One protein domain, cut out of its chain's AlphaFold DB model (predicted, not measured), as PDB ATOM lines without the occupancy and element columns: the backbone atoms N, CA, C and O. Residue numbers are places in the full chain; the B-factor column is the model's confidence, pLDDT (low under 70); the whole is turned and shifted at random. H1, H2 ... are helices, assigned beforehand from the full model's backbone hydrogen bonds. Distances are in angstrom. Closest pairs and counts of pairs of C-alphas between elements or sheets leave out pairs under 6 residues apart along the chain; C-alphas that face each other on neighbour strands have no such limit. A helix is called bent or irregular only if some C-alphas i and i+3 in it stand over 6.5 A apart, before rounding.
ATOM      1  N   MET A   2     -35.031  22.090 -42.985       94.12
ATOM      2  CA  MET A   2     -34.902  22.389 -41.537       94.12
ATOM      3  C   MET A   2     -35.401  23.781 -41.119       94.12
ATOM      4  O   MET A   2     -36.066  23.921 -40.099       94.12
ATOM      5  N   LYS A   3     -35.158  24.813 -41.942       94.75
ATOM      6  CA  LYS A   3     -35.702  26.164 -41.706       94.75
ATOM      7  C   LYS A   3     -37.234  26.185 -41.633       94.75
ATOM      8  O   LYS A   3     -37.768  26.933 -40.834       94.75
ATOM      9  N   PHE A   4     -37.916  25.364 -42.433       95.75
ATOM     10  CA  PHE A   4     -39.375  25.253 -42.419       95.75
ATOM     11  C   PHE A   4     -39.864  24.605 -41.122       95.75
ATOM     12  O   PHE A   4     -40.755  25.134 -40.472       95.75
ATOM     13  N   PHE A   5     -39.242  23.504 -40.698       95.62
ATOM     14  CA  PHE A   5     -39.634  22.827 -39.462       95.62
ATOM     15  C   PHE A   5     -39.363  23.670 -38.209       95.62
ATOM     16  O   PHE A   5     -40.143  23.625 -37.265       95.62
ATOM     17  N   MET A   6     -38.332  24.524 -38.220       96.12
ATOM     18  CA  MET A   6     -38.078  25.475 -37.128       96.12
ATOM     19  C   MET A   6     -39.238  26.456 -36.887       96.12
ATOM     20  O   MET A   6     -39.407  26.913 -35.753       96.12
ATOM     21  N   THR A   7     -40.047  26.768 -37.908       95.94
ATOM     22  CA  THR A   7     -41.203  27.671 -37.767       95.94
ATOM     23  C   THR A   7     -42.454  26.969 -37.244       95.94
ATOM     24  O   THR A   7     -43.475  27.627 -37.077       95.94
ATOM     25  N   LYS A   8     -42.429  25.646 -37.051       94.31
ATOM     26  CA  LYS A   8     -43.587  24.880 -36.576       94.31
ATOM     27  C   LYS A   8     -43.590  24.784 -35.054       94.31
ATOM     28  O   LYS A   8     -42.535  24.848 -34.418       94.31
ATOM     29  N   GLU A   9     -44.783  24.679 -34.482       91.94
ATOM     30  CA  GLU A   9     -44.973  24.420 -33.050       91.94
ATOM     31  C   GLU A   9     -44.796  22.936 -32.725       91.94
ATOM     32  O   GLU A   9     -44.220  22.606 -31.696       91.94
ATOM     33  N   TYR A  10     -45.226  22.063 -33.640       91.81
ATOM     34  CA  TYR A  10     -45.001  20.621 -33.621       91.81
ATOM     35  C   TYR A  10     -44.851  20.081 -35.051       91.81
ATOM     36  O   TYR A  10     -45.231  20.746 -36.026       91.81
ATOM     37  N   ILE A  11     -44.308  18.870 -35.187       92.94
ATOM     38  CA  ILE A  11     -44.171  18.184 -36.474       92.94
ATOM     39  C   ILE A  11     -45.361  17.261 -36.706       92.94
ATOM     40  O   ILE A  11     -45.598  16.302 -35.980       92.94
ATOM     41  N   ALA A  12     -46.094  17.532 -37.773       93.31
ATOM     42  CA  ALA A  12     -47.171  16.682 -38.240       93.31
ATOM     43  C   ALA A  12     -46.656  15.471 -39.026       93.31
ATOM     44  O   ALA A  12     -45.633  15.539 -39.710       93.31
ATOM     45  N   GLY A  13     -47.453  14.407 -39.048       90.94
ATOM     46  CA  GLY A  13     -47.258  13.201 -39.853       90.94
ATOM     47  C   GLY A  13     -47.525  13.389 -41.351       90.94
ATOM     48  O   GLY A  13     -47.989  12.463 -42.007       90.94
ATOM     49  N   GLY A  14     -47.302  14.590 -41.892       92.19
ATOM     50  CA  GLY A  14     -47.444  14.858 -43.320       92.19
ATOM     51  C   GLY A  14     -47.583  16.337 -43.673       92.19
ATOM     52  O   GLY A  14     -48.313  17.093 -43.027       92.19
ATOM     53  N   TYR A  15     -46.923  16.729 -44.765       94.06
ATOM     54  CA  TYR A  15     -47.010  18.061 -45.358       94.06
ATOM     55  C   TYR A  15     -47.067  17.956 -46.883       94.06
ATOM     56  O   TYR A  15     -46.410  17.114 -47.490       94.06
ATOM     57  N   THR A  16     -47.820  18.853 -47.510       95.81
ATOM     58  CA  THR A  16     -47.675  19.145 -48.942       95.81
ATOM     59  C   THR A  16     -46.291  19.735 -49.229       95.81
ATOM     60  O   THR A  16     -45.656  20.305 -48.339       95.81
ATOM     61  N   LEU A  17     -45.850  19.690 -50.490       93.62
ATOM     62  CA  LEU A  17     -44.579  20.301 -50.906       93.62
ATOM     63  C   LEU A  17     -44.534  21.822 -50.680       93.62
ATOM     64  O   LEU A  17     -43.462  22.372 -50.445       93.62
ATOM     65  N   SER A  18     -45.689  22.496 -50.688       95.31
ATOM     66  CA  SER A  18     -45.806  23.920 -50.348       95.31
ATOM     67  C   SER A  18     -45.843  24.192 -48.837       95.31
ATOM     68  O   SER A  18     -45.878  25.346 -48.417       95.31
ATOM     69  N   GLY A  19     -45.814  23.152 -47.998       94.19
ATOM     70  CA  GLY A  19     -45.697  23.272 -46.543       94.19
ATOM     71  C   GLY A  19     -47.021  23.334 -45.776       94.19
ATOM     72  O   GLY A  19     -47.005  23.553 -44.559       94.19
ATOM     73  N   ARG A  20     -48.162  23.118 -46.444       94.94
ATOM     74  CA  ARG A  20     -49.462  22.913 -45.783       94.94
ATOM     75  C   ARG A  20     -49.496  21.544 -45.111       94.94
ATOM     76  O   ARG A  20     -49.201  20.543 -45.758       94.94
ATOM     77  N   GLN A  21     -49.872  21.523 -43.840       94.38
ATOM     78  CA  GLN A  21     -50.049  20.314 -43.040       94.38
ATOM     79  C   GLN A  21     -51.177  19.432 -43.596       94.38
ATOM     80  O   GLN A  21     -52.199  19.946 -44.053       94.38
ATOM     81  N   LEU A  22     -50.970  18.113 -43.582       93.44
ATOM     82  CA  LEU A  22     -51.937  17.120 -44.073       93.44
ATOM     83  C   LEU A  22     -52.669  16.375 -42.951       93.44
ATOM     84  O   LEU A  22     -53.720  15.795 -43.198       93.44
ATOM     85  N   SER A  23     -52.127  16.380 -41.734       88.50
ATOM     86  CA  SER A  23     -52.697  15.695 -40.573       88.50
ATOM     87  C   SER A  23     -52.303  16.407 -39.286       88.50
ATOM     88  O   SER A  23     -51.221  16.976 -39.227       88.50
ATOM     89  N   ASN A  24     -53.136  16.352 -38.248       86.88
ATOM     90  CA  ASN A  24     -52.810  16.873 -36.911       86.88
ATOM     91  C   ASN A  24     -52.080  15.848 -36.028       86.88
ATOM     92  O   ASN A  24     -51.624  16.181 -34.940       86.88
ATOM     93  N   TYR A  25     -51.961  14.606 -36.497       87.69
ATOM     94  CA  TYR A  25     -51.250  13.543 -35.798       87.69
ATOM     95  C   TYR A  25     -49.733  13.725 -35.917       87.69
ATOM     96  O   TYR A  25     -49.237  14.011 -37.007       87.69
ATOM     97  N   GLN A  26     -48.996  13.525 -34.823       86.94
ATOM     98  CA  GLN A  26     -47.531  13.483 -34.829       86.94
ATOM     99  C   GLN A  26     -47.081  12.039 -35.018       86.94
ATOM    100  O   GLN A  26     -47.442  11.172 -34.226       86.94
ATOM    101  N   SER A  27     -46.285  11.781 -36.052       88.38
ATOM    102  CA  SER A  27     -45.739  10.450 -36.308       88.38
ATOM    103  C   SER A  27     -44.235  10.461 -36.105       88.38
ATOM    104  O   SER A  27     -43.526  11.266 -36.716       88.38
ATOM    105  N   ALA A  28     -43.727   9.504 -35.329       89.00
ATOM    106  CA  ALA A  28     -42.289   9.339 -35.155       89.00
ATOM    107  C   ALA A  28     -41.580   8.961 -36.471       89.00
ATOM    108  O   ALA A  28     -40.388   9.221 -36.613       89.00
ATOM    109  N   SER A  29     -42.315   8.469 -37.479       90.50
ATOM    110  CA  SER A  29     -41.793   8.284 -38.842       90.50
ATOM    111  C   SER A  29     -41.380   9.603 -39.519       90.50
ATOM    112  O   SER A  29     -40.564   9.594 -40.435       90.50
ATOM    113  N   PHE A  30     -41.916  10.742 -39.068       92.31
ATOM    114  CA  PHE A  30     -41.491  12.081 -39.496       92.31
ATOM    115  C   PHE A  30     -40.528  12.718 -38.489       92.31
ATOM    116  O   PHE A  30     -39.560  13.366 -38.895       92.31
ATOM    117  N   GLY A  31     -40.754  12.495 -37.194       93.44
ATOM    118  CA  GLY A  31     -39.916  13.028 -36.120       93.44
ATOM    119  C   GLY A  31     -38.481  12.500 -36.128       93.44
ATOM    120  O   GLY A  31     -37.532  13.284 -36.072       93.44
ATOM    121  N   ALA A  32     -38.292  11.184 -36.292       94.44
ATOM    122  CA  ALA A  32     -36.970  10.551 -36.255       94.44
ATOM    123  C   ALA A  32     -35.994  11.094 -37.321       94.44
ATOM    124  O   ALA A  32     -34.882  11.492 -36.953       94.44
ATOM    125  N   PRO A  33     -36.371  11.213 -38.610       94.88
ATOM    126  CA  PRO A  33     -35.508  11.841 -39.613       94.88
ATOM    127  C   PRO A  33     -35.178  13.313 -39.320       94.88
ATOM    128  O   PRO A  33     -34.050  13.752 -39.554       94.88
ATOM    129  N   ILE A  34     -36.137  14.089 -38.797       95.06
ATOM    130  CA  ILE A  34     -35.924  15.509 -38.465       95.06
ATOM    131  C   ILE A  34     -34.959  15.643 -37.289       95.06
ATOM    132  O   ILE A  34     -34.031  16.453 -37.357       95.06
ATOM    133  N   PHE A  35     -35.128  14.822 -36.250       94.50
ATOM    134  CA  PHE A  35     -34.193  14.739 -35.134       94.50
ATOM    135  C   PHE A  35     -32.780  14.419 -35.631       94.50
ATOM    136  O   PHE A  35     -31.828  15.143 -35.328       94.50
ATOM    137  N   TYR A  36     -32.650  13.372 -36.453       94.06
ATOM    138  CA  TYR A  36     -31.370  12.938 -37.005       94.06
ATOM    139  C   TYR A  36     -30.673  14.050 -37.798       94.06
ATOM    140  O   TYR A  36     -29.465  14.241 -37.657       94.06
ATOM    141  N   ALA A  37     -31.420  14.812 -38.600       94.06
ATOM    142  CA  ALA A  37     -30.882  15.933 -39.365       94.06
ATOM    143  C   ALA A  37     -30.530  17.155 -38.493       94.06
ATOM    144  O   ALA A  37     -29.641  17.928 -38.849       94.06
ATOM    145  N   ALA A  38     -31.226  17.361 -37.370       94.00
ATOM    146  CA  ALA A  38     -31.024  18.510 -36.484       94.00
ATOM    147  C   ALA A  38     -29.801  18.362 -35.574       94.00
ATOM    148  O   ALA A  38     -29.167  19.362 -35.234       94.00
ATOM    149  N   LYS A  39     -29.482  17.132 -35.162       88.56
ATOM    150  CA  LYS A  39     -28.636  16.886 -33.988       88.56
ATOM    151  C   LYS A  39     -27.193  17.397 -34.072       88.56
ATOM    152  O   LYS A  39     -26.582  17.623 -33.036       88.56
ATOM    153  N   ASP A  40     -26.645  17.566 -35.275       87.69
ATOM    154  CA  ASP A  40     -25.242  17.961 -35.475       87.69
ATOM    155  C   ASP A  40     -25.068  19.495 -35.553       87.69
ATOM    156  O   ASP A  40     -23.991  19.995 -35.869       87.69
ATOM    157  N   SER A  41     -26.125  20.273 -35.278       91.56
ATOM    158  CA  SER A  41     -26.069  21.735 -35.302       91.56
ATOM    159  C   SER A  41     -26.880  22.369 -34.177       91.56
ATOM    160  O   SER A  41     -28.106  22.258 -34.131       91.56
ATOM    161  N   GLN A  42     -26.209  23.170 -33.343       90.88
ATOM    162  CA  GLN A  42     -26.850  23.945 -32.272       90.88
ATOM    163  C   GLN A  42     -27.964  24.874 -32.781       90.88
ATOM    164  O   GLN A  42     -28.922  25.169 -32.065       90.88
ATOM    165  N   LYS A  43     -27.896  25.287 -34.055       95.44
ATOM    166  CA  LYS A  43     -28.930  26.089 -34.724       95.44
ATOM    167  C   LYS A  43     -30.312  25.428 -34.701       95.44
ATOM    168  O   LYS A  43     -31.321  26.126 -34.787       95.44
ATOM    169  N   TYR A  44     -30.363  24.102 -34.611       96.12
ATOM    170  CA  TYR A  44     -31.595  23.319 -34.655       96.12
ATOM    171  C   TYR A  44     -31.964  22.706 -33.302       96.12
ATOM    172  O   TYR A  44     -32.811  21.818 -33.255       96.12
ATOM    173  N   ASN A  45     -31.412  23.219 -32.194       94.31
ATOM    174  CA  ASN A  45     -31.702  22.733 -30.841       94.31
ATOM    175  C   ASN A  45     -33.201  22.645 -30.530       94.31
ATOM    176  O   ASN A  45     -33.624  21.689 -29.888       94.31
ATOM    177  N   LYS A  46     -34.020  23.581 -31.031       95.50
ATOM    178  CA  LYS A  46     -35.484  23.505 -30.893       95.50
ATOM    179  C   LYS A  46     -36.039  22.181 -31.434       95.50
ATOM    180  O   LYS A  46     -36.839  21.549 -30.757       95.50
ATOM    181  N   LEU A  47     -35.603  21.748 -32.619       95.44
ATOM    182  CA  LEU A  47     -36.062  20.499 -33.239       95.44
ATOM    183  C   LEU A  47     -35.574  19.273 -32.467       95.44
ATOM    184  O   LEU A  47     -36.335  18.333 -32.285       95.44
ATOM    185  N   ILE A  48     -34.339  19.308 -31.956       93.62
ATOM    186  CA  ILE A  48     -33.806  18.241 -31.096       93.62
ATOM    187  C   ILE A  48     -34.680  18.093 -29.845       93.62
ATOM    188  O   ILE A  48     -35.094  16.989 -29.504       93.62
ATOM    189  N   GLN A  49     -34.982  19.204 -29.165       92.81
ATOM    190  CA  GLN A  49     -35.781  19.192 -27.938       92.81
ATOM    191  C   GLN A  49     -37.232  18.782 -28.178       92.81
ATOM    192  O   GLN A  49     -37.806  18.102 -27.332       92.81
ATOM    193  N   MET A  50     -37.807  19.188 -29.307       93.75
ATOM    194  CA  MET A  50     -39.172  18.844 -29.690       93.75
ATOM    195  C   MET A  50     -39.302  17.357 -30.025       93.75
ATOM    196  O   MET A  50     -40.205  16.711 -29.514       93.75
ATOM    197  N   GLU A  51     -38.371  16.793 -30.803       93.31
ATOM    198  CA  GLU A  51     -38.492  15.424 -31.322       93.31
ATOM    199  C   GLU A  51     -37.886  14.344 -30.417       93.31
ATOM    200  O   GLU A  51     -38.149  13.165 -30.626       93.31
ATOM    201  N   LYS A  52     -37.124  14.688 -29.368       91.06
ATOM    202  CA  LYS A  52     -36.518  13.684 -28.462       91.06
ATOM    203  C   LYS A  52     -37.532  12.729 -27.808       91.06
ATOM    204  O   LYS A  52     -37.148  11.647 -27.371       91.06
ATOM    205  N   TYR A  53     -38.811  13.117 -27.734       88.38
ATOM    206  CA  TYR A  53     -39.886  12.305 -27.152       88.38
ATOM    207  C   TYR A  53     -40.069  10.953 -27.861       88.38
ATOM    208  O   TYR A  53     -40.540   9.998 -27.243       88.38
ATOM    209  N   ILE A  54     -39.674  10.841 -29.134       89.50
ATOM    210  CA  ILE A  54     -39.768   9.593 -29.907       89.50
ATOM    211  C   ILE A  54     -38.925   8.463 -29.305       89.50
ATOM    212  O   ILE A  54     -39.272   7.299 -29.459       89.50
ATOM    213  N   PHE A  55     -37.852   8.797 -28.581       88.00
ATOM    214  CA  PHE A  55     -36.982   7.821 -27.917       88.00
ATOM    215  C   PHE A  55     -37.493   7.401 -26.536       88.00
ATOM    216  O   PHE A  55     -36.963   6.468 -25.943       88.00
ATOM    217  N   MET A  56     -38.509   8.089 -26.008       86.19
ATOM    218  CA  MET A  56     -39.133   7.755 -24.723       86.19
ATOM    219  C   MET A  56     -40.270   6.739 -24.876       86.19
ATOM    220  O   MET A  56     -40.807   6.257 -23.881       86.19
ATOM    221  N   GLN A  57     -40.661   6.430 -26.113       80.75
ATOM    222  CA  GLN A  57     -41.749   5.510 -26.420       80.75
ATOM    223  C   GLN A  57     -41.209   4.107 -26.693       80.75
ATOM    224  O   GLN A  57     -40.112   3.931 -27.224       80.75
ATOM    225  N   LYS A  58     -42.000   3.089 -26.343       83.69
ATOM    226  CA  LYS A  58     -41.694   1.704 -26.704       83.69
ATOM    227  C   LYS A  58     -41.786   1.555 -28.225       83.69
ATOM    228  O   LYS A  58     -42.716   2.073 -28.834       83.69
ATOM    229  N   LEU A  59     -40.848   0.820 -28.819       86.69
ATOM    230  CA  LEU A  59     -40.927   0.470 -30.237       86.69
ATOM    231  C   LEU A  59     -42.172  -0.390 -30.494       86.69
ATOM    232  O   LEU A  59     -42.417  -1.377 -29.793       86.69
ATOM    233  N   GLU A  60     -42.941  -0.000 -31.502       86.00
ATOM    234  CA  GLU A  60     -44.144  -0.700 -31.947       86.00
ATOM    235  C   GLU A  60     -43.744  -1.872 -32.851       86.00
ATOM    236  O   GLU A  60     -43.037  -1.695 -33.848       86.00
ATOM    237  N   ALA A  61     -44.163  -3.088 -32.491       82.31
ATOM    238  CA  ALA A  61     -43.795  -4.307 -33.218       82.31
ATOM    239  C   ALA A  61     -44.528  -4.441 -34.565       82.31
ATOM    240  O   ALA A  61     -44.033  -5.095 -35.480       82.31
ATOM    241  N   ASP A  62     -45.694  -3.814 -34.686       91.25
ATOM    242  CA  ASP A  62     -46.562  -3.789 -35.864       91.25
ATOM    243  C   ASP A  62     -46.268  -2.613 -36.809       91.25
ATOM    244  O   ASP A  62     -46.744  -2.593 -37.944       91.25
ATOM    245  N   ASN A  63     -45.419  -1.670 -36.396       89.62
ATOM    246  CA  ASN A  63     -45.048  -0.500 -37.182       89.62
ATOM    247  C   ASN A  63     -43.563  -0.536 -37.566       89.62
ATOM    248  O   ASN A  63     -42.737   0.240 -37.077       89.62
ATOM    249  N   TYR A  64     -43.224  -1.468 -38.466       91.62
ATOM    250  CA  TYR A  64     -41.848  -1.702 -38.922       91.62
ATOM    251  C   TYR A  64     -41.142  -0.414 -39.360       91.62
ATOM    252  O   TYR A  64     -40.008  -0.165 -38.957       91.62
ATOM    253  N   TYR A  65     -41.810   0.416 -40.165       92.62
ATOM    254  CA  TYR A  65     -41.197   1.612 -40.740       92.62
ATOM    255  C   TYR A  65     -40.837   2.645 -39.665       92.62
ATOM    256  O   TYR A  65     -39.706   3.133 -39.627       92.62
ATOM    257  N   GLN A  66     -41.766   2.931 -38.751       92.38
ATOM    258  CA  GLN A  66     -41.511   3.833 -37.632       92.38
ATOM    259  C   GLN A  66     -40.389   3.307 -36.741       92.38
ATOM    260  O   GLN A  66     -39.451   4.042 -36.431       92.38
ATOM    261  N   SER A  67     -40.469   2.031 -36.364       93.06
ATOM    262  CA  SER A  67     -39.485   1.400 -35.490       93.06
ATOM    263  C   SER A  67     -38.090   1.407 -36.115       93.06
ATOM    264  O   SER A  67     -37.132   1.786 -35.447       93.06
ATOM    265  N   ALA A  68     -37.968   1.121 -37.414       93.56
ATOM    266  CA  ALA A  68     -36.700   1.198 -38.132       93.56
ATOM    267  C   ALA A  68     -36.099   2.614 -38.108       93.56
ATOM    268  O   ALA A  68     -34.913   2.782 -37.812       93.56
ATOM    269  N   LEU A  69     -36.907   3.647 -38.373       94.56
ATOM    270  CA  LEU A  69     -36.439   5.036 -38.361       94.56
ATOM    271  C   LEU A  69     -36.020   5.499 -36.964       94.56
ATOM    272  O   LEU A  69     -34.985   6.155 -36.831       94.56
ATOM    273  N   ILE A  70     -36.781   5.141 -35.924       93.56
ATOM    274  CA  ILE A  70     -36.410   5.437 -34.537       93.56
ATOM    275  C   ILE A  70     -35.086   4.750 -34.200       93.56
ATOM    276  O   ILE A  70     -34.190   5.408 -33.673       93.56
ATOM    277  N   THR A  71     -34.915   3.468 -34.533       92.62
ATOM    278  CA  THR A  71     -33.668   2.732 -34.277       92.62
ATOM    279  C   THR A  71     -32.468   3.398 -34.958       92.62
ATOM    280  O   THR A  71     -31.466   3.663 -34.291       92.62
ATOM    281  N   LEU A  72     -32.577   3.754 -36.243       92.44
ATOM    282  CA  LEU A  72     -31.510   4.447 -36.984       92.44
ATOM    283  C   LEU A  72     -31.186   5.826 -36.389       92.44
ATOM    284  O   LEU A  72     -30.021   6.213 -36.280       92.44
ATOM    285  N   ALA A  73     -32.211   6.572 -35.971       91.56
ATOM    286  CA  ALA A  73     -32.020   7.858 -35.309       91.56
ATOM    287  C   ALA A  73     -31.381   7.708 -33.915       91.56
ATOM    288  O   ALA A  73     -30.558   8.543 -33.527       91.56
ATOM    289  N   SER A  74     -31.709   6.627 -33.200       85.81
ATOM    290  CA  SER A  74     -31.214   6.317 -31.850       85.81
ATOM    291  C   SER A  74     -29.739   5.939 -31.848       85.81
ATOM    292  O   SER A  74     -29.000   6.377 -30.969       85.81
ATOM    293  N   GLU A  75     -29.277   5.175 -32.844       76.25
ATOM    294  CA  GLU A  75     -27.866   4.774 -32.950       76.25
ATOM    295  C   GLU A  75     -26.934   5.997 -32.898       76.25
ATOM    296  O   GLU A  75     -25.886   5.991 -32.252       76.25
ATOM    297  N   LYS A  76     -27.354   7.096 -33.531       60.59
ATOM    298  CA  LYS A  76     -26.590   8.346 -33.586       60.59
ATOM    299  C   LYS A  76     -26.874   9.287 -32.397       60.59
ATOM    300  O   LYS A  76     -26.147  10.268 -32.241       60.59
ATOM    301  N   PHE A  77     -27.896   9.006 -31.579       60.94
ATOM    302  CA  PHE A  77     -28.165   9.660 -30.287       60.94
ATOM    303  C   PHE A  77     -27.280   9.081 -29.174       60.94
ATOM    304  O   PHE A  77     -26.705   9.838 -28.399       60.94
ATOM    305  N   LEU A  78     -27.108   7.756 -29.144       58.66
ATOM    306  CA  LEU A  78     -26.312   7.051 -28.131       58.66
ATOM    307  C   LEU A  78     -24.797   7.266 -28.281       58.66
ATOM    308  O   LEU A  78     -24.078   7.169 -27.298       58.66
ATOM    309  N   LYS A  79     -24.302   7.593 -29.484       57.53
ATOM    310  CA  LYS A  79     -22.875   7.894 -29.728       57.53
ATOM    311  C   LYS A  79     -22.428   9.292 -29.269       57.53
ATOM    312  O   LYS A  79     -21.237   9.573 -29.301       57.53
ATOM    313  N   ASN A  80     -23.368  10.168 -28.907       52.09
ATOM    314  CA  ASN A  80     -23.111  11.570 -28.555       52.09
ATOM    315  C   ASN A  80     -23.403  11.888 -27.067       52.09
ATOM    316  O   ASN A  80     -23.483  13.068 -26.719       52.09
TER     317      ASN A  80
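What this domain is: This is residues 2 to 80 of the 81 residues of the protein "Endoglucanase" of Liquorilactobacillus mali (UniProt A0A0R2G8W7). Three helices pack round H2: H3 folds back beside it as a helical hairpin, and H4 runs along another side of H2, so that the three centres make a triangle. The short H1 packs on the end of H2 and the early turns of H3, and a long loop, residues 7 to 27, leads from H1 to the start of H2. The printed part has 79 residues with four named helices, in the order H1, H2, H3, H4, and no named strand; the class is all helix. The whole is compact, with a radius of gyration of the C-alphas of 12.3 A and spans of 31 by 31 by 17 A.

How they stand to each other: Begin with H3, residues 42 to 56, which is irregular: C-alphas 43 and 46 are 8.0 A apart, and its line is a rough one. H2, residues 28 to 38, touches it and forms a hairpin with it; the closest C-alphas are those of Ala 38 and Tyr 44, 5.2 A apart. These two run opposite ways at a shallow tilt of 33 degrees, only just short of steep. Look next at H4, residues 64 to 78, which touches H2 and runs the same way at a shallow tilt of 28 degrees; their closest C-alphas, of Ser 29 and Gln 66, are 4.6 A apart. Residues 54 to 55 of H3 only just touch residues 70 to 74 of H4, with 3 pairs of C-alphas within 8 A, the closest being those of Phe 55 and Ile 70 at 7.1 A; the tilt is steep, 56 degrees, opposite ways. H1, residues 2 to 6, touches residues 44 to 47 of H3, where the closest C-alphas, of Met 6 and Leu 47, are 6.6 A apart. H1 and H4 are apart. Every O i to N i+4 pair is within hydrogen-bond range in H1, against 6 of 7 in H2, 10 of 11 in H4 and 5 of 11 in H3, where 8 of 12 O i to N i+3 pairs are within range.

Where its parts are: Find C-alpha 42 at (-26.850, 23.945, -32.272); from there H3 runs 21.7 A to C-alpha 56. H4 runs 20.8 A from C-alpha 64 to C-alpha 78, at (-26.312, 7.051, -28.131). H2 is 14.6 A long and begins at C-alpha 28, at (-42.289, 9.339, -35.155). H1 measures 6.2 A.

The domain as a whole: The C-alphas of Ser 18 and Lys 79 are the two farthest apart, 34.8 A. The link from H1 to H2 is long, that from H2 to H3 tight, and that from H3 to H4 short. The printed part has no cut; its mean pLDDT is 89.5, and residues 76 to 80 are under 70.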